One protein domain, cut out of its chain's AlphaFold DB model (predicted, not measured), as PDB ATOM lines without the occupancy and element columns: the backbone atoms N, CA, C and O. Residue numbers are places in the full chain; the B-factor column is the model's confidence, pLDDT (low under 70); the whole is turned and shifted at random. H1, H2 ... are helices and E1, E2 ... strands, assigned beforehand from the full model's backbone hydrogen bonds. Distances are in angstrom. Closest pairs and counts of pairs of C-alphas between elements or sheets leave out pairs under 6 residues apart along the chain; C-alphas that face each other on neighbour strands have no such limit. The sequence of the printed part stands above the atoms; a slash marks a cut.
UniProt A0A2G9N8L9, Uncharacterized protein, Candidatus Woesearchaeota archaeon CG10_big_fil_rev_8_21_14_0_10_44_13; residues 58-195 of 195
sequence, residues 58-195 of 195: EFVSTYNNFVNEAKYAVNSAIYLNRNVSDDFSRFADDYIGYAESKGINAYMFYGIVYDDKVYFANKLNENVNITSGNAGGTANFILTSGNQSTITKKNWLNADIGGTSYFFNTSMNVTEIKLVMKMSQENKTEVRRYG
ATOM      1  N   GLU A  58     253.685 195.833 232.336       76.19
ATOM      2  CA  GLU A  58     253.849 195.448 233.728       76.19
ATOM      3  C   GLU A  58     255.306 195.513 234.216       76.19
ATOM      4  O   GLU A  58     255.541 196.101 235.271       76.19
ATOM      5  N   PHE A  59     256.299 195.037 233.449       79.00
ATOM      6  CA  PHE A  59     257.716 195.197 233.806       79.00
ATOM      7  C   PHE A  59     258.107 196.669 233.937       79.00
ATOM      8  O   PHE A  59     258.713 197.065 234.930       79.00
ATOM      9  N   VAL A  60     257.744 197.502 232.956       81.19
ATOM     10  CA  VAL A  60     258.081 198.938 232.983       81.19
ATOM     11  C   VAL A  60     257.438 199.631 234.161       81.19
ATOM     12  O   VAL A  60     258.090 200.429 234.829       81.19
ATOM     13  N   SER A  61     256.159 199.341 234.401       84.56
ATOM     14  CA  SER A  61     255.432 199.908 235.529       84.56
ATOM     15  C   SER A  61     256.082 199.500 236.847       84.56
ATOM     16  O   SER A  61     256.366 200.366 237.669       84.56
ATOM     17  N   THR A  62     256.409 198.217 237.000       85.81
ATOM     18  CA  THR A  62     257.097 197.664 238.170       85.81
ATOM     19  C   THR A  62     258.457 198.353 238.350       85.81
ATOM     20  O   THR A  62     258.659 199.116 239.290       85.81
ATOM     21  N   TYR A  63     259.360 198.256 237.379       88.56
ATOM     22  CA  TYR A  63     260.661 198.926 237.427       88.56
ATOM     23  C   TYR A  63     260.577 200.426 237.777       88.56
ATOM     24  O   TYR A  63     261.315 200.909 238.637       88.56
ATOM     25  N   ASN A  64     259.664 201.173 237.151       89.38
ATOM     26  CA  ASN A  64     259.503 202.602 237.426       89.38
ATOM     27  C   ASN A  64     258.985 202.867 238.845       89.38
ATOM     28  O   ASN A  64     259.454 203.805 239.490       89.38
ATOM     29  N   ASN A  65     258.056 202.049 239.346       90.06
ATOM     30  CA  ASN A  65     257.574 202.143 240.722       90.06
ATOM     31  C   ASN A  65     258.717 201.894 241.709       90.06
ATOM     32  O   ASN A  65     258.915 202.709 242.608       90.06
ATOM     33  N   PHE A  66     259.544 200.864 241.478       93.06
ATOM     34  CA  PHE A  66     260.737 200.625 242.293       93.06
ATOM     35  C   PHE A  66     261.642 201.854 242.329       93.06
ATOM     36  O   PHE A  66     261.971 202.347 243.401       93.06
ATOM     37  N   VAL A  67     262.033 202.377 241.163       92.00
ATOM     38  CA  VAL A  67     262.964 203.514 241.070       92.00
ATOM     39  C   VAL A  67     262.410 204.764 241.761       92.00
ATOM     40  O   VAL A  67     263.167 205.511 242.390       92.00
ATOM     41  N   ASN A  68     261.101 204.994 241.663       91.12
ATOM     42  CA  ASN A  68     260.435 206.110 242.327       91.12
ATOM     43  C   ASN A  68     260.420 205.939 243.851       91.12
ATOM     44  O   ASN A  68     260.740 206.885 244.571       91.12
ATOM     45  N   GLU A  69     260.092 204.746 244.341       92.75
ATOM     46  CA  GLU A  69     259.970 204.455 245.774       92.75
ATOM     47  C   GLU A  69     261.324 204.307 246.480       92.75
ATOM     48  O   GLU A  69     261.496 204.761 247.612       92.75
ATOM     49  N   ALA A  70     262.326 203.778 245.778       93.62
ATOM     50  CA  ALA A  70     263.668 203.515 246.289       93.62
ATOM     51  C   ALA A  70     264.324 204.760 246.912       93.62
ATOM     52  O   ALA A  70     265.005 204.673 247.935       93.62
ATOM     53  N   LYS A  71     264.082 205.947 246.341       91.12
ATOM     54  CA  LYS A  71     264.587 207.218 246.887       91.12
ATOM     55  C   LYS A  71     263.988 207.529 248.257       91.12
ATOM     56  O   LYS A  71     264.697 208.008 249.139       91.12
ATOM     57  N   TYR A  72     262.701 207.249 248.451       91.81
ATOM     58  CA  TYR A  72     262.034 207.460 249.734       91.81
ATOM     59  C   TYR A  72     262.504 206.456 250.780       91.81
ATOM     60  O   TYR A  72     262.677 206.850 251.931       91.81
ATOM     61  N   ALA A  73     262.786 205.207 250.391       92.38
ATOM     62  CA  ALA A  73     263.352 204.206 251.294       92.38
ATOM     63  C   ALA A  73     264.702 204.667 251.873       92.38
ATOM     64  O   ALA A  73     264.876 204.700 253.091       92.38
ATOM     65  N   VAL A  74     265.621 205.128 251.014       92.75
ATOM     66  CA  VAL A  74     266.919 205.668 251.456       92.75
ATOM     67  C   VAL A  74     266.741 206.927 252.306       92.75
ATOM     68  O   VAL A  74     267.272 207.010 253.412       92.75
ATOM     69  N   ASN A  75     265.954 207.897 251.833       91.31
ATOM     70  CA  ASN A  75     265.758 209.159 252.549       91.31
ATOM     71  C   ASN A  75     265.080 208.962 253.913       91.31
ATOM     72  O   ASN A  75     265.425 209.653 254.869       91.31
ATOM     73  N   SER A  76     264.142 208.019 254.024       92.50
ATOM     74  CA  SER A  76     263.481 207.677 255.286       92.50
ATOM     75  C   SER A  76     264.461 207.080 256.291       92.50
ATOM     76  O   SER A  76     264.439 207.462 257.462       92.50
ATOM     77  N   ALA A  77     265.344 206.182 255.844       93.25
ATOM     78  CA  ALA A  77     266.373 205.598 256.696       93.25
ATOM     79  C   ALA A  77     267.326 206.676 257.234       93.25
ATOM     80  O   ALA A  77     267.573 206.728 258.438       93.25
ATOM     81  N   ILE A  78     267.772 207.592 256.366       92.75
ATOM     82  CA  ILE A  78     268.628 208.727 256.742       92.75
ATOM     83  C   ILE A  78     267.911 209.645 257.738       92.75
ATOM     84  O   ILE A  78     268.455 209.958 258.794       92.75
ATOM     85  N   TYR A  79     266.677 210.056 257.431       94.00
ATOM     86  CA  TYR A  79     265.907 210.980 258.267       94.00
ATOM     87  C   TYR A  79     265.653 210.428 259.675       94.00
ATOM     88  O   TYR A  79     265.712 211.163 260.657       94.00
ATOM     89  N   LEU A  80     265.395 209.122 259.777       94.31
ATOM     90  CA  LEU A  80     265.126 208.439 261.042       94.31
ATOM     91  C   LEU A  80     266.396 207.922 261.734       94.31
ATOM     92  O   LEU A  80     266.283 207.234 262.746       94.31
ATOM     93  N   ASN A  81     267.584 208.243 261.208       92.00
ATOM     94  CA  ASN A  81     268.879 207.793 261.720       92.00
ATOM     95  C   ASN A  81     268.962 206.259 261.886       92.00
ATOM     96  O   ASN A  81     269.445 205.741 262.895       92.00
ATOM     97  N   ARG A  82     268.428 205.528 260.902       93.00
ATOM     98  CA  ARG A  82     268.451 204.062 260.816       93.00
ATOM     99  C   ARG A  82     269.545 203.597 259.858       93.00
ATOM    100  O   ARG A  82     270.108 204.379 259.095       93.00
ATOM    101  N   ASN A  83     269.850 202.301 259.887       91.81
ATOM    102  CA  ASN A  83     270.820 201.724 258.964       91.81
ATOM    103  C   ASN A  83     270.254 201.710 257.534       91.81
ATOM    104  O   ASN A  83     269.362 200.924 257.221       91.81
ATOM    105  N   VAL A  84     270.808 202.561 256.666       92.00
ATOM    106  CA  VAL A  84     270.413 202.690 255.254       92.00
ATOM    107  C   VAL A  84     270.512 201.359 254.506       92.00
ATOM    108  O   VAL A  84     269.628 201.048 253.711       92.00
ATOM    109  N   SER A  85     271.551 200.560 254.764       92.88
ATOM    110  CA  SER A  85     271.744 199.267 254.097       92.88
ATOM    111  C   SER A  85     270.637 198.278 254.461       92.88
ATOM    112  O   SER A  85     270.068 197.636 253.579       92.88
ATOM    113  N   ASP A  86     270.298 198.189 255.748       93.06
ATOM    114  CA  ASP A  86     269.298 197.239 256.245       93.06
ATOM    115  C   ASP A  86     267.880 197.658 255.832       93.06
ATOM    116  O   ASP A  86     267.086 196.828 255.385       93.06
ATOM    117  N   ASP A  87     267.554 198.948 255.945       93.81
ATOM    118  CA  ASP A  87     266.253 199.490 255.539       93.81
ATOM    119  C   ASP A  87     266.033 199.328 254.032       93.81
ATOM    120  O   ASP A  87     264.972 198.867 253.610       93.81
ATOM    121  N   PHE A  88     267.045 199.634 253.215       95.25
ATOM    122  CA  PHE A  88     266.932 199.462 251.771       95.25
ATOM    123  C   PHE A  88     266.911 197.991 251.356       95.25
ATOM    124  O   PHE A  88     266.192 197.643 250.424       95.25
ATOM    125  N   SER A  89     267.647 197.109 252.046       95.06
ATOM    126  CA  SER A  89     267.564 195.669 251.785       95.06
ATOM    127  C   SER A  89     266.161 195.137 252.036       95.06
ATOM    128  O   SER A  89     265.659 194.391 251.204       95.06
ATOM    129  N   ARG A  90     265.517 195.549 253.134       95.00
ATOM    130  CA  ARG A  90     264.127 195.172 253.427       95.00
ATOM    131  C   ARG A  90     263.165 195.681 252.364       95.00
ATOM    132  O   ARG A  90     262.395 194.897 251.835       95.00
ATOM    133  N   PHE A  91     263.279 196.955 251.990       95.56
ATOM    134  CA  PHE A  91     262.504 197.514 250.882       95.56
ATOM    135  C   PHE A  91     262.693 196.709 249.584       95.56
ATOM    136  O   PHE A  91     261.722 196.398 248.901       95.56
ATOM    137  N   ALA A  92     263.932 196.343 249.250       95.56
ATOM    138  CA  ALA A  92     264.240 195.531 248.079       95.56
ATOM    139  C   ALA A  92     263.620 194.126 248.151       95.56
ATOM    140  O   ALA A  92     263.090 193.655 247.147       95.56
ATOM    141  N   ASP A  93     263.665 193.473 249.314       95.44
ATOM    142  CA  ASP A  93     263.049 192.160 249.544       95.44
ATOM    143  C   ASP A  93     261.520 192.216 249.431       95.44
ATOM    144  O   ASP A  93     260.929 191.418 248.702       95.44
ATOM    145  N   ASP A  94     260.889 193.205 250.067       95.06
ATOM    146  CA  ASP A  94     259.442 193.438 249.975       95.06
ATOM    147  C   ASP A  94     259.019 193.676 248.519       95.06
ATOM    148  O   ASP A  94     257.991 193.174 248.059       95.06
ATOM    149  N   TYR A  95     259.840 194.408 247.765       94.12
ATOM    150  CA  TYR A  95     259.577 194.697 246.366       94.12
ATOM    151  C   TYR A  95     259.701 193.467 245.460       94.12
ATOM    152  O   TYR A  95     258.879 193.278 244.560       94.12
ATOM    153  N   ILE A  96     260.710 192.619 245.686       93.94
ATOM    154  CA  ILE A  96     260.836 191.333 244.983       93.94
ATOM    155  C   ILE A  96     259.602 190.480 245.267       93.94
ATOM    156  O   ILE A  96     258.969 190.018 244.322       93.94
ATOM    157  N   GLY A  97     259.192 190.365 246.534       93.00
ATOM    158  CA  GLY A  97     257.983 189.632 246.912       93.00
ATOM    159  C   GLY A  97     256.713 190.191 246.260       93.00
ATOM    160  O   GLY A  97     255.855 189.432 245.801       93.00
ATOM    161  N   TYR A  98     256.597 191.517 246.139       91.00
ATOM    162  CA  TYR A  98     255.507 192.152 245.396       91.00
ATOM    163  C   TYR A  98     255.518 191.760 243.910       91.00
ATOM    164  O   TYR A  98     254.475 191.362 243.387       91.00
ATOM    165  N   ALA A  99     256.667 191.830 243.234       91.06
ATOM    166  CA  ALA A  99     256.786 191.440 241.828       91.06
ATOM    167  C   ALA A  99     256.456 189.949 241.620       91.06
ATOM    168  O   ALA A  99     255.684 189.601 240.726       91.06
ATOM    169  N   GLU A 100     256.942 189.076 242.503       90.62
ATOM    170  CA  GLU A 100     256.646 187.640 242.473       90.62
ATOM    171  C   GLU A 100     255.151 187.360 242.665       90.62
ATOM    172  O   GLU A 100     254.587 186.514 241.970       90.62
ATOM    173  N   SER A 101     254.460 188.132 243.515       89.06
ATOM    174  CA  SER A 101     252.999 188.037 243.678       89.06
ATOM    175  C   SER A 101     252.211 188.394 242.406       89.06
ATOM    176  O   SER A 101     251.050 188.005 242.267       89.06
ATOM    177  N   LYS A 102     252.840 189.112 241.466       85.19
ATOM    178  CA  LYS A 102     252.318 189.428 240.127       85.19
ATOM    179  C   LYS A 102     252.748 188.414 239.061       85.19
ATOM    180  O   LYS A 102     252.439 188.592 237.890       85.19
ATOM    181  N   GLY A 103     253.445 187.345 239.447       86.75
ATOM    182  CA  GLY A 103     253.984 186.350 238.519       86.75
ATOM    183  C   GLY A 103     255.253 186.808 237.793       86.75
ATOM    184  O   GLY A 103     255.615 186.220 236.773       86.75
ATOM    185  N   ILE A 104     255.929 187.844 238.299       88.75
ATOM    186  CA  ILE A 104     257.181 188.365 237.750       88.75
ATOM    187  C   ILE A 104     258.333 187.889 238.631       88.75
ATOM    188  O   ILE A 104     258.454 188.292 239.784       88.75
ATOM    189  N   ASN A 105     259.232 187.078 238.077       90.00
ATOM    190  CA  ASN A 105     260.462 186.708 238.773       90.00
ATOM    191  C   ASN A 105     261.417 187.900 238.741       90.00
ATOM    192  O   ASN A 105     261.934 188.221 237.670       90.00
ATOM    193  N   ALA A 106     261.652 188.551 239.879       91.44
ATOM    194  CA  ALA A 106     262.490 189.741 239.967       91.44
ATOM    195  C   ALA A 106     263.814 189.461 240.680       91.44
ATOM    196  O   ALA A 106     263.860 188.911 241.773       91.44
ATOM    197  N   TYR A 107     264.899 189.919 240.070       93.06
ATOM    198  CA  TYR A 107     266.253 189.814 240.587       93.06
ATOM    199  C   TYR A 107     266.921 191.181 240.499       93.06
ATOM    200  O   TYR A 107     266.726 191.920 239.528       93.06
ATOM    201  N   MET A 108     267.742 191.529 241.484       94.62
ATOM    202  CA  MET A 108     268.427 192.820 241.467       94.62
ATOM    203  C   MET A 108     269.842 192.759 242.018       94.62
ATOM    204  O   MET A 108     270.128 192.094 243.008       94.62
ATOM    205  N   PHE A 109     270.716 193.533 241.398       96.00
ATOM    206  CA  PHE A 109     271.964 193.980 241.981       96.00
ATOM    207  C   PHE A 109     271.840 195.476 242.237       96.00
ATOM    208  O   PHE A 109     271.464 196.226 241.336       96.00
ATOM    209  N   TYR A 110     272.162 195.926 243.444       95.75
ATOM    210  CA  TYR A 110     272.177 197.351 243.745       95.75
ATOM    211  C   TYR A 110     273.391 197.754 244.574       95.75
ATOM    212  O   TYR A 110     273.953 196.957 245.324       95.75
ATOM    213  N   GLY A 111     273.769 199.020 244.427       95.25
ATOM    214  CA  GLY A 111     274.765 199.732 245.209       95.25
ATOM    215  C   GLY A 111     274.177 201.040 245.734       95.25
ATOM    216  O   GLY A 111     273.674 201.840 244.948       95.25
ATOM    217  N   ILE A 112     274.251 201.283 247.039       95.25
ATOM    218  CA  ILE A 112     273.848 202.553 247.655       95.25
ATOM    219  C   ILE A 112     275.112 203.320 248.005       95.25
ATOM    220  O   ILE A 112     275.892 202.884 248.852       95.25
ATOM    221  N   VAL A 113     275.316 204.458 247.352       93.75
ATOM    222  CA  VAL A 113     276.363 205.415 247.701       93.75
ATOM    223  C   VAL A 113     275.807 206.297 248.807       93.75
ATOM    224  O   VAL A 113     274.840 207.021 248.588       93.75
ATOM    225  N   TYR A 114     276.395 206.219 249.994       92.44
ATOM    226  CA  TYR A 114     276.013 207.039 251.139       92.44
ATOM    227  C   TYR A 114     277.254 207.303 251.992       92.44
ATOM    228  O   TYR A 114     278.014 206.382 252.306       92.44
ATOM    229  N   ASP A 115     277.488 208.577 252.308       89.06
ATOM    230  CA  ASP A 115     278.729 209.087 252.896       89.06
ATOM    231  C   ASP A 115     279.986 208.693 252.081       89.06
ATOM    232  O   ASP A 115     280.076 208.934 250.868       89.06
ATOM    233  N   ASP A 116     280.967 208.082 252.748       91.06
ATOM    234  CA  ASP A 116     282.210 207.560 252.170       91.06
ATOM    235  C   ASP A 116     282.155 206.046 251.935       91.06
ATOM    236  O   ASP A 116     283.187 205.370 251.856       91.06
ATOM    237  N   LYS A 117     280.949 205.484 251.815       92.56
ATOM    238  CA  LYS A 117     280.729 204.051 251.624       92.56
ATOM    239  C   LYS A 117     279.844 203.768 250.418       92.56
ATOM    240  O   LYS A 117     279.024 204.587 250.004       92.56
ATOM    241  N   VAL A 118     280.024 202.573 249.867       94.06
ATOM    242  CA  VAL A 118     279.080 201.970 248.927       94.06
ATOM    243  C   VAL A 118     278.651 200.621 249.480       94.06
ATOM    244  O   VAL A 118     279.494 199.754 249.727       94.06
ATOM    245  N   TYR A 119     277.347 200.475 249.685       94.94
ATOM    246  CA  TYR A 119     276.709 199.257 250.174       94.94
ATOM    247  C   TYR A 119     276.156 198.479 248.988       94.94
ATOM    248  O   TYR A 119     275.270 198.980 248.301       94.94
ATOM    249  N   PHE A 120     276.661 197.276 248.741       95.44
ATOM    250  CA  PHE A 120     276.159 196.395 247.694       95.44
ATOM    251  C   PHE A 120     275.309 195.282 248.263       95.44
ATOM    252  O   PHE A 120     275.657 194.688 249.286       95.44
ATOM    253  N   ALA A 121     274.288 194.909 247.506       96.69
ATOM    254  CA  ALA A 121     273.658 193.612 247.636       96.69
ATOM    255  C   ALA A 121     273.516 192.964 246.266       96.69
ATOM    256  O   ALA A 121     273.131 193.606 245.283       96.69
ATOM    257  N   ASN A 122     273.800 191.669 246.225       96.81
ATOM    258  CA  ASN A 122     273.549 190.841 245.068       96.81
ATOM    259  C   ASN A 122     272.360 189.919 245.347       96.81
ATOM    260  O   ASN A 122     272.515 188.856 245.940       96.81
ATOM    261  N   LYS A 123     271.173 190.322 244.894       95.81
ATOM    262  CA  LYS A 123     269.958 189.494 244.863       95.81
ATOM    263  C   LYS A 123     269.724 188.910 243.460       95.81
ATOM    264  O   LYS A 123     268.595 188.602 243.090       95.81
ATOM    265  N   LEU A 124     270.775 188.804 242.645       94.19
ATOM    266  CA  LEU A 124     270.762 188.039 241.400       94.19
ATOM    267  C   LEU A 124     271.048 186.569 241.688       94.19
ATOM    268  O   LEU A 124     271.636 186.229 242.711       94.19
ATOM    269  N   ASN A 125     270.692 185.696 240.752       92.00
ATOM    270  CA  ASN A 125     271.014 184.266 240.778       92.00
ATOM    271  C   ASN A 125     272.393 183.944 240.162       92.00
ATOM    272  O   ASN A 125     272.644 182.824 239.724       92.00
ATOM    273  N   GLU A 126     273.280 184.933 240.109       93.56
ATOM    274  CA  GLU A 126     274.608 184.852 239.507       93.56
ATOM    275  C   GLU A 126     275.596 185.730 240.283       93.56
ATOM    276  O   GLU A 126     275.199 186.623 241.035       93.56
ATOM    277  N   ASN A 127     276.894 185.457 240.145       96.12
ATOM    278  CA  ASN A 127     277.934 186.245 240.803       96.12
ATOM    279  C   ASN A 127     278.149 187.571 240.069       96.12
ATOM    280  O   ASN A 127     278.101 187.615 238.842       96.12
ATOM    281  N   VAL A 128     278.462 188.623 240.826       96.81
ATOM    282  CA  VAL A 128     278.808 189.934 240.270       96.81
ATOM    283  C   VAL A 128     280.278 190.218 240.524       96.81
ATOM    284  O   VAL A 128     280.723 190.237 241.674       96.81
ATOM    285  N   ASN A 129     281.034 190.466 239.459       96.62
ATOM    286  CA  ASN A 129     282.418 190.916 239.568       96.62
ATOM    287  C   ASN A 129     282.420 192.440 239.680       96.62
ATOM    288  O   ASN A 129     282.004 193.139 238.757       96.62
ATOM    289  N   ILE A 130     282.877 192.960 240.813       96.06
ATOM    290  CA  ILE A 130     282.884 194.394 241.087       96.06
ATOM    291  C   ILE A 130     284.318 194.897 241.032       96.06
ATOM    292  O   ILE A 130     285.183 194.458 241.790       96.06
ATOM    293  N   THR A 131     284.534 195.874 240.162       95.06
ATOM    294  CA  THR A 131     285.780 196.620 240.010       95.06
ATOM    295  C   THR A 131     285.477 198.073 240.349       95.06
ATOM    296  O   THR A 131     284.583 198.674 239.765       95.06
ATOM    297  N   SER A 132     286.203 198.669 241.287       93.44
ATOM    298  CA  SER A 132     286.016 200.071 241.683       93.44
ATOM    299  C   SER A 132     287.355 200.784 241.767       93.44
ATOM    300  O   SER A 132     288.355 200.163 242.127       93.44
ATOM    301  N   GLY A 133     287.414 202.077 241.453       92.56
ATOM    302  CA  GLY A 133     288.706 202.759 241.422       92.56
ATOM    303  C   GLY A 133     288.683 204.279 241.521       92.56
ATOM    304  O   GLY A 133     287.682 204.946 241.262       92.56
ATOM    305  N   ASN A 134     289.847 204.805 241.903       91.06
ATOM    306  CA  ASN A 134     290.215 206.224 241.910       91.06
ATOM    307  C   ASN A 134     291.500 206.409 241.094       91.06
ATOM    308  O   ASN A 134     292.150 205.436 240.719       91.06
ATOM    309  N   ALA A 135     291.945 207.658 240.923       80.19
ATOM    310  CA  ALA A 135     293.268 207.954 240.361       80.19
ATOM    311  C   ALA A 135     294.428 207.249 241.107       80.19
ATOM    312  O   ALA A 135     295.470 207.000 240.515       80.19
ATOM    313  N   GLY A 136     294.240 206.910 242.390       74.44
ATOM    314  CA  GLY A 136     295.245 206.261 243.240       74.44
ATOM    315  C   GLY A 136     295.167 204.731 243.338       74.44
ATOM    316  O   GLY A 136     295.910 204.163 244.132       74.44
ATOM    317  N   GLY A 137     294.274 204.057 242.602       83.38
ATOM    318  CA  GLY A 137     294.227 202.589 242.573       83.38
ATOM    319  C   GLY A 137     292.835 201.982 242.407       83.38
ATOM    320  O   GLY A 137     291.814 202.671 242.521       83.38
ATOM    321  N   THR A 138     292.826 200.670 242.173       92.31
ATOM    322  CA  THR A 138     291.639 199.860 241.864       92.31
ATOM    323  C   THR A 138     291.467 198.752 242.902       92.31
ATOM    324  O   THR A 138     292.449 198.176 243.367       92.31
ATOM    325  N   ALA A 139     290.224 198.441 243.257       89.50
ATOM    326  CA  ALA A 139     289.837 197.316 244.095       89.50
ATOM    327  C   ALA A 139     288.877 196.409 243.322       89.50
ATOM    328  O   ALA A 139     287.914 196.901 242.732       89.50
ATOM    329  N   ASN A 140     289.133 195.101 243.372       94.25
ATOM    330  CA  ASN A 140     288.345 194.082 242.687       94.25
ATOM    331  C   ASN A 140     287.869 193.046 243.701       94.25
ATOM    332  O   ASN A 140     288.663 192.580 244.519       94.25
ATOM    333  N   PHE A 141     286.603 192.663 243.630       95.38
ATOM    334  CA  PHE A 141     286.056 191.573 244.429       95.38
ATOM    335  C   PHE A 141     284.857 190.936 243.729       95.38
ATOM    336  O   PHE A 141     284.250 191.525 242.837       95.38
ATOM    337  N   ILE A 142     284.519 189.720 244.147       96.56
ATOM    338  CA  ILE A 142     283.348 188.996 243.655       96.56
ATOM    339  C   ILE A 142     282.283 189.046 244.742       96.56
ATOM    340  O   ILE A 142     282.542 188.652 245.880       96.56
ATOM    341  N   LEU A 143     281.091 189.517 244.392       97.06
ATOM    342  CA  LEU A 143     279.922 189.462 245.255       97.06
ATOM    343  C   LEU A 143     279.054 188.276 244.838       97.06
ATOM    344  O   LEU A 143     278.407 188.297 243.789       97.06
ATOM    345  N   THR A 144     279.066 187.220 245.645       97.06
ATOM    346  CA  THR A 144     278.277 186.015 245.373       97.06
ATOM    347  C   THR A 144     276.782 186.275 245.542       97.06
ATOM    348  O   THR A 144     276.380 187.174 246.283       97.06
ATOM    349  N   SER A 145     275.961 185.483 244.854       95.25
ATOM    350  CA  SER A 145     274.498 185.535 244.975       95.25
ATOM    351  C   SER A 145     274.043 185.450 246.439       95.25
ATOM    352  O   SER A 145     274.605 184.688 247.227       95.25
ATOM    353  N   GLY A 146     273.058 186.270 246.805       94.19
ATOM    354  CA  GLY A 146     272.481 186.368 248.147       94.19
ATOM    355  C   GLY A 146     273.295 187.195 249.145       94.19
ATOM    356  O   GLY A 146     272.789 187.503 250.222       94.19
ATOM    357  N   ASN A 147     274.527 187.589 248.807       95.94
ATOM    358  CA  ASN A 147     275.419 188.269 249.741       95.94
ATOM    359  C   ASN A 147     275.413 189.793 249.595       95.94
ATOM    360  O   ASN A 147     275.059 190.372 248.562       95.94
ATOM    361  N   GLN A 148     275.866 190.437 250.668       95.25
ATOM    362  CA  GLN A 148     276.053 191.878 250.769       95.25
ATOM    363  C   GLN A 148     277.514 192.199 251.078       95.25
ATOM    364  O   GLN A 148     278.229 191.398 251.679       95.25
ATOM    365  N   SER A 149     277.967 193.374 250.657       94.94
ATOM    366  CA  SER A 149     279.314 193.858 250.954       94.94
ATOM    367  C   SER A 149     279.325 195.374 251.045       94.94
ATOM    368  O   SER A 149     278.517 196.052 250.420       94.94
ATOM    369  N   THR A 150     280.255 195.916 251.822       94.50
ATOM    370  CA  THR A 150     280.472 197.358 251.924       94.50
ATOM    371  C   THR A 150     281.911 197.668 251.571       94.50
ATOM    372  O   THR A 150     282.832 197.048 252.101       94.50
ATOM    373  N   ILE A 151     282.112 198.664 250.713       92.50
ATOM    374  CA  ILE A 151     283.442 199.194 250.404       92.50
ATOM    375  C   ILE A 151     283.504 200.684 250.712       92.50
ATOM    376  O   ILE A 151     282.486 201.375 250.744       92.50
ATOM    377  N   THR A 152     284.717 201.201 250.872       92.75
ATOM    378  CA  THR A 152     284.954 202.645 250.829       92.75
ATOM    379  C   THR A 152     284.659 203.182 249.433       92.75
ATOM    380  O   THR A 152     285.116 202.610 248.438       92.75
ATOM    381  N   LYS A 153     283.941 204.303 249.362       92.31
ATOM    382  CA  LYS A 153     283.570 204.970 248.117       92.31
ATOM    383  C   LYS A 153     284.788 205.263 247.240       92.31
ATOM    384  O   LYS A 153     285.840 205.708 247.704       92.31
ATOM    385  N   LYS A 154     284.611 205.005 245.945       92.75
ATOM    386  CA  LYS A 154     285.544 205.317 244.860       92.75
ATOM    387  C   LYS A 154     284.850 206.219 243.830       92.75
ATOM    388  O   LYS A 154     283.652 206.448 243.936       92.75
ATOM    389  N   ASN A 155     285.580 206.747 242.853       92.81
ATOM    390  CA  ASN A 155     285.093 207.692 241.849       92.81
ATOM    391  C   ASN A 155     284.254 206.994 240.785       92.81
ATOM    392  O   ASN A 155     283.376 207.608 240.188       92.81
ATOM    393  N   TRP A 156     284.553 205.727 240.524       92.06
ATOM    394  CA  TRP A 156     283.819 204.917 239.575       92.06
ATOM    395  C   TRP A 156     283.705 203.478 240.054       92.06
ATOM    396  O   TRP A 156     284.525 202.983 240.839       92.06
ATOM    397  N   LEU A 157     282.695 202.809 239.515       93.00
ATOM    398  CA  LEU A 157     282.424 201.403 239.722       93.00
ATOM    399  C   LEU A 157     282.025 200.738 238.407       93.00
ATOM    400  O   LEU A 157     281.277 201.304 237.620       93.00
ATOM    401  N   ASN A 158     282.500 199.523 238.193       93.94
ATOM    402  CA  ASN A 158     282.055 198.628 237.144       93.94
ATOM    403  C   ASN A 158     281.554 197.335 237.788       93.94
ATOM    404  O   ASN A 158     282.308 196.677 238.504       93.94
ATOM    405  N   ALA A 159     280.300 196.987 237.528       94.56
ATOM    406  CA  ALA A 159     279.731 195.696 237.882       94.56
ATOM    407  C   ALA A 159     279.622 194.853 236.611       94.56
ATOM    408  O   ALA A 159     278.905 195.228 235.688       94.56
ATOM    409  N   ASP A 160     280.341 193.741 236.550       94.44
ATOM    410  CA  ASP A 160     280.216 192.752 235.484       94.44
ATOM    411  C   ASP A 160     279.291 191.621 235.949       94.44
ATOM    412  O   ASP A 160     279.559 190.940 236.946       94.44
ATOM    413  N   ILE A 161     278.168 191.494 235.243       92.12
ATOM    414  CA  ILE A 161     277.048 190.601 235.536       92.12
ATOM    415  C   ILE A 161     276.805 189.773 234.276       92.12
ATOM    416  O   ILE A 161     276.454 190.323 233.228       92.12
ATOM    417  N   GLY A 162     277.037 188.463 234.349       88.00
ATOM    418  CA  GLY A 162     276.829 187.562 233.212       88.00
ATOM    419  C   GLY A 162     277.658 187.908 231.967       88.00
ATOM    420  O   GLY A 162     277.238 187.599 230.853       88.00
ATOM    421  N   GLY A 163     278.805 188.582 232.126       88.06
ATOM    422  CA  GLY A 163     279.649 189.065 231.027       88.06
ATOM    423  C   GLY A 163     279.250 190.440 230.476       88.06
ATOM    424  O   GLY A 163     279.860 190.911 229.513       88.06
ATOM    425  N   THR A 164     278.237 191.091 231.056       88.56
ATOM    426  CA  THR A 164     277.818 192.453 230.706       88.56
ATOM    427  C   THR A 164     278.322 193.437 231.753       88.56
ATOM    428  O   THR A 164     277.997 193.329 232.934       88.56
ATOM    429  N   SER A 165     279.103 194.424 231.313       91.06
ATOM    430  CA  SER A 165     279.670 195.457 232.183       91.06
ATOM    431  C   SER A 165     278.744 196.665 232.335       91.06
ATOM    432  O   SER A 165     278.380 197.317 231.355       91.06
ATOM    433  N   TYR A 166     278.428 197.002 233.582       91.44
ATOM    434  CA  TYR A 166     277.647 198.167 233.981       91.44
ATOM    435  C   TYR A 166     278.542 199.168 234.707       91.44
ATOM    436  O   TYR A 166     278.929 198.962 235.860       91.44
ATOM    437  N   PHE A 167     278.855 200.270 234.026       90.94
ATOM    438  CA  PHE A 167     279.660 201.352 234.582       90.94
ATOM    439  C   PHE A 167     278.788 202.395 235.288       90.94
ATOM    440  O   PHE A 167     277.826 202.906 234.706       90.94
ATOM    441  N   PHE A 168     279.187 202.757 236.503       89.62
ATOM    442  CA  PHE A 168     278.563 203.770 237.340       89.62
ATOM    443  C   PHE A 168     279.600 204.812 237.768       89.62
ATOM    444  O   PHE A 168     280.663 204.479 238.296       89.62
ATOM    445  N   ASN A 169     279.270 206.088 237.575       89.38
ATOM    446  CA  ASN A 169     280.032 207.193 238.148       89.38
ATOM    447  C   ASN A 169     279.550 207.444 239.583       89.38
ATOM    448  O   ASN A 169     278.349 207.579 239.808       89.38
ATOM    449  N   THR A 170     280.482 207.499 240.529       88.81
ATOM    450  CA  THR A 170     280.233 207.674 241.970       88.81
ATOM    451  C   THR A 170     281.115 208.779 242.562       88.81
ATOM    452  O   THR A 170     281.333 208.833 243.771       88.81
ATOM    453  N   SER A 171     281.657 209.663 241.715       86.75
ATOM    454  CA  SER A 171     282.566 210.743 242.123       86.75
ATOM    455  C   SER A 171     281.881 211.876 242.883       86.75
ATOM    456  O   SER A 171     282.552 212.664 243.550       86.75
ATOM    457  N   MET A 172     280.557 211.979 242.783       83.69
ATOM    458  CA  MET A 172     279.801 213.017 243.466       83.69
ATOM    459  C   MET A 172     279.610 212.670 244.947       83.69
ATOM    460  O   MET A 172     279.374 211.524 245.325       83.69
ATOM    461  N   ASN A 173     279.668 213.686 245.808       77.94
ATOM    462  CA  ASN A 173     279.363 213.554 247.237       77.94
ATOM    463  C   ASN A 173     277.857 213.671 247.491       77.94
ATOM    464  O   ASN A 173     277.414 214.486 248.295       77.94
ATOM    465  N   VAL A 174     277.072 212.885 246.763       86.25
ATOM    466  CA  VAL A 174     275.621 212.805 246.935       86.25
ATOM    467  C   VAL A 174     275.210 211.372 247.236       86.25
ATOM    468  O   VAL A 174     275.922 210.422 246.912       86.25
ATOM    469  N   THR A 175     274.059 211.231 247.891       88.94
ATOM    470  CA  THR A 175     273.454 209.918 248.101       88.94
ATOM    471  C   THR A 175     272.854 209.432 246.789       88.94
ATOM    472  O   THR A 175     272.035 210.129 246.189       88.94
ATOM    473  N   GLU A 176     273.254 208.248 246.335       91.06
ATOM    474  CA  GLU A 176     272.847 207.705 245.040       91.06
ATOM    475  C   GLU A 176     272.537 206.216 245.128       91.06
ATOM    476  O   GLU A 176     273.135 205.477 245.907       91.06
ATOM    477  N   ILE A 177     271.626 205.769 244.269       92.94
ATOM    478  CA  ILE A 177     271.289 204.359 244.103       92.94
ATOM    479  C   ILE A 177     271.742 203.962 242.704       92.94
ATOM    480  O   ILE A 177     271.316 204.569 241.720       92.94
ATOM    481  N   LYS A 178     272.601 202.951 242.622       92.44
ATOM    482  CA  LYS A 178     273.008 202.279 241.388       92.44
ATOM    483  C   LYS A 178     272.325 200.921 241.362       92.44
ATOM    484  O   LYS A 178     272.385 200.198 242.347       92.44
ATOM    485  N   LEU A 179     271.647 200.579 240.279       92.81
ATOM    486  CA  LEU A 179     270.787 199.400 240.202       92.81
ATOM    487  C   LEU A 179     270.922 198.741 238.834       92.81
ATOM    488  O   LEU A 179     270.895 199.414 237.803       92.81
ATOM    489  N   VAL A 180     270.977 197.417 238.841       92.81
ATOM    490  CA  VAL A 180     270.679 196.555 237.701       92.81
ATOM    491  C   VAL A 180     269.564 195.613 238.134       92.81
ATOM    492  O   VAL A 180     269.703 194.891 239.118       92.81
ATOM    493  N   MET A 181     268.450 195.627 237.416       92.12
ATOM    494  CA  MET A 181     267.276 194.813 237.701       92.12
ATOM    495  C   MET A 181     266.998 193.900 236.515       92.12
ATOM    496  O   MET A 181     266.898 194.370 235.383       92.12
ATOM    497  N   LYS A 182     266.878 192.604 236.789       90.19
ATOM    498  CA  LYS A 182     266.545 191.549 235.835       90.19
ATOM    499  C   LYS A 182     265.189 190.989 236.232       90.19
ATOM    500  O   LYS A 182     265.043 190.499 237.345       90.19
ATOM    501  N   MET A 183     264.204 191.055 235.348       86.06
ATOM    502  CA  MET A 183     262.901 190.436 235.589       86.06
ATOM    503  C   MET A 183     262.561 189.458 234.480       86.06
ATOM    504  O   MET A 183     262.957 189.652 233.331       86.06
ATOM    505  N   SER A 184     261.827 188.406 234.826       84.56
ATOM    506  CA  SER A 184     261.342 187.427 233.864       84.56
ATOM    507  C   SER A 184     259.881 187.060 234.102       84.56
ATOM    508  O   SER A 184     259.485 186.771 235.229       84.56
ATOM    509  N   GLN A 185     259.102 187.045 233.020       80.75
ATOM    510  CA  GLN A 185     257.684 186.682 232.983       80.75
ATOM    511  C   GLN A 185     257.416 185.953 231.658       80.75
ATOM    512  O   GLN A 185     257.869 186.407 230.609       80.75
ATOM    513  N   GLU A 186     256.728 184.807 231.697       74.00
ATOM    514  CA  GLU A 186     256.276 184.061 230.502       74.00
ATOM    515  C   GLU A 186     257.349 183.874 229.399       74.00
ATOM    516  O   GLU A 186     257.112 184.113 228.217       74.00
ATOM    517  N   ASN A 187     258.554 183.433 229.784       71.31
ATOM    518  CA  ASN A 187     259.727 183.226 228.911       71.31
ATOM    519  C   ASN A 187     260.384 184.493 228.339       71.31
ATOM    520  O   ASN A 187     261.344 184.384 227.573       71.31
ATOM    521  N   LYS A 188     259.939 185.688 228.727       75.94
ATOM    522  CA  LYS A 188     260.653 186.939 228.457       75.94
ATOM    523  C   LYS A 188     261.555 187.273 229.634       75.94
ATOM    524  O   LYS A 188     261.195 187.024 230.783       75.94
ATOM    525  N   THR A 189     262.745 187.792 229.351       80.50
ATOM    526  CA  THR A 189     263.664 188.324 230.365       80.50
ATOM    527  C   THR A 189     264.090 189.715 229.943       80.50
ATOM    528  O   THR A 189     264.578 189.900 228.831       80.50
ATOM    529  N   GLU A 190     263.941 190.675 230.841       82.44
ATOM    530  CA  GLU A 190     264.327 192.061 230.619       82.44
ATOM    531  C   GLU A 190     265.323 192.505 231.683       82.44
ATOM    532  O   GLU A 190     265.190 192.165 232.860       82.44
ATOM    533  N   VAL A 191     266.329 193.276 231.265       83.81
ATOM    534  CA  VAL A 191     267.345 193.842 232.158       83.81
ATOM    535  C   VAL A 191     267.354 195.356 232.003       83.81
ATOM    536  O   VAL A 191     267.481 195.872 230.893       83.81
ATOM    537  N   ARG A 192     267.226 196.086 233.111       85.00
ATOM    538  CA  ARG A 192     267.294 197.555 233.147       85.00
ATOM    539  C   ARG A 192     268.303 198.036 234.170       85.00
ATOM    540  O   ARG A 192     268.512 197.395 235.197       85.00
ATOM    541  N   ARG A 193     268.906 199.194 233.888       87.06
ATOM    542  CA  ARG A 193     269.851 199.867 234.782       87.06
ATOM    543  C   ARG A 193     269.356 201.247 235.201       87.06
ATOM    544  O   ARG A 193     268.784 201.971 234.386       87.06
ATOM    545  N   TYR A 194     269.666 201.626 236.435       83.12
ATOM    546  CA  TYR A 194     269.464 202.964 236.982       83.12
ATOM    547  C   TYR A 194     270.735 203.437 237.694       83.12
ATOM    548  O   TYR A 194     271.365 202.658 238.411       83.12
ATOM    549  N   GLY A 195     271.082 204.714 237.515       64.69
ATOM    550  CA  GLY A 195     272.215 205.367 238.177       64.69
ATOM    551  C   GLY A 195     273.361 205.760 237.259       64.69
ATOM    552  O   GLY A 195     273.453 205.247 236.125       64.69
TER     553      GLY A 195
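AT A GLANCE: This is residues 58 to 195 of the 195 residues of an uncharacterized protein of Candidatus Woesearchaeota archaeon CG10_big_fil_rev_8_21_14_0_10_44_13 (UniProt A0A2G9N8L9). A curled five-stranded sheet stands in the middle, with the helical hairpin H1 and H2 over one face and a four-stranded sheet partly face to face with its other face. The printed part has 138 residues with two named helices, then nine named strands, E1 to E9. The larger sheet runs E5, E2, E1, E8, E9 and the smaller E4, E3, E6, E7, both antiparallel; the class is mixed, helices and strands. The whole is compact, with a radius of gyration of the C-alphas of 14.6 A and spans of 47 by 38 by 22 A.

IN THESE COORDINATES: In the larger sheet, E1 is residues 105 to 114, 28.4 A long, E8 176 to 185, 28.6 A, E2 117 to 123, E5 148 to 152 and E9 188 to 194. C-alpha 105 is at (260.462, 186.708, 238.773) and C-alpha 194 at (269.464, 202.964, 236.982). The smaller sheet has E3, residues 128 to 134, E4, 137 to 143, E6, 156 to 161, and E7, 164 to 169. H1, residues 58 to 79, is 31.4 A long and begins at C-alpha 58 (253.849, 195.448, 233.728); H2, residues 84 to 101, is 25.5 A long.

HOW THE PARTS SIT: In the larger sheet, N 109 and O 180 of E1 and E8 are 2.8 A apart, within hydrogen-bond range, as are N 112 and O 119 of E1 and E2 at 2.8 A. Its edge strands are E5 and E9. H1 and H2 are on the same face, making two layers, helices on one face of a sheet. H2, at a height over the sheet of 9.4 A, runs along the strands, at 17 degrees to E1 on the local plane; the closest C-alphas are those of Ile 96 and Ala 106, 5.5 A. H1, at a height of 9.0 A, lies over E8. H1 and H2 touch, closest at the C-alphas of Ala 77 and Val 84, 5.2 A, with a shallow tilt of 24 degrees, opposite ways. Every O i to N i+4 pair is within hydrogen-bond range in H2, and 16 of 18 in H1. The two sheets form a sandwich, two sheets face to face, their facing parts 10.6 A centre to centre. In the smaller sheet, N 131 and O 158 of E3 and E6 are 2.9 A apart, within hydrogen-bond range. H1 and E3 are apart.

THE WHOLE: The two farthest C-alphas, of Gly 136 and Glu 186, are 46.6 A apart. The printed part has no cut and no long link. Its mean pLDDT is 90.7; residue 195, the chain's last, is under 70.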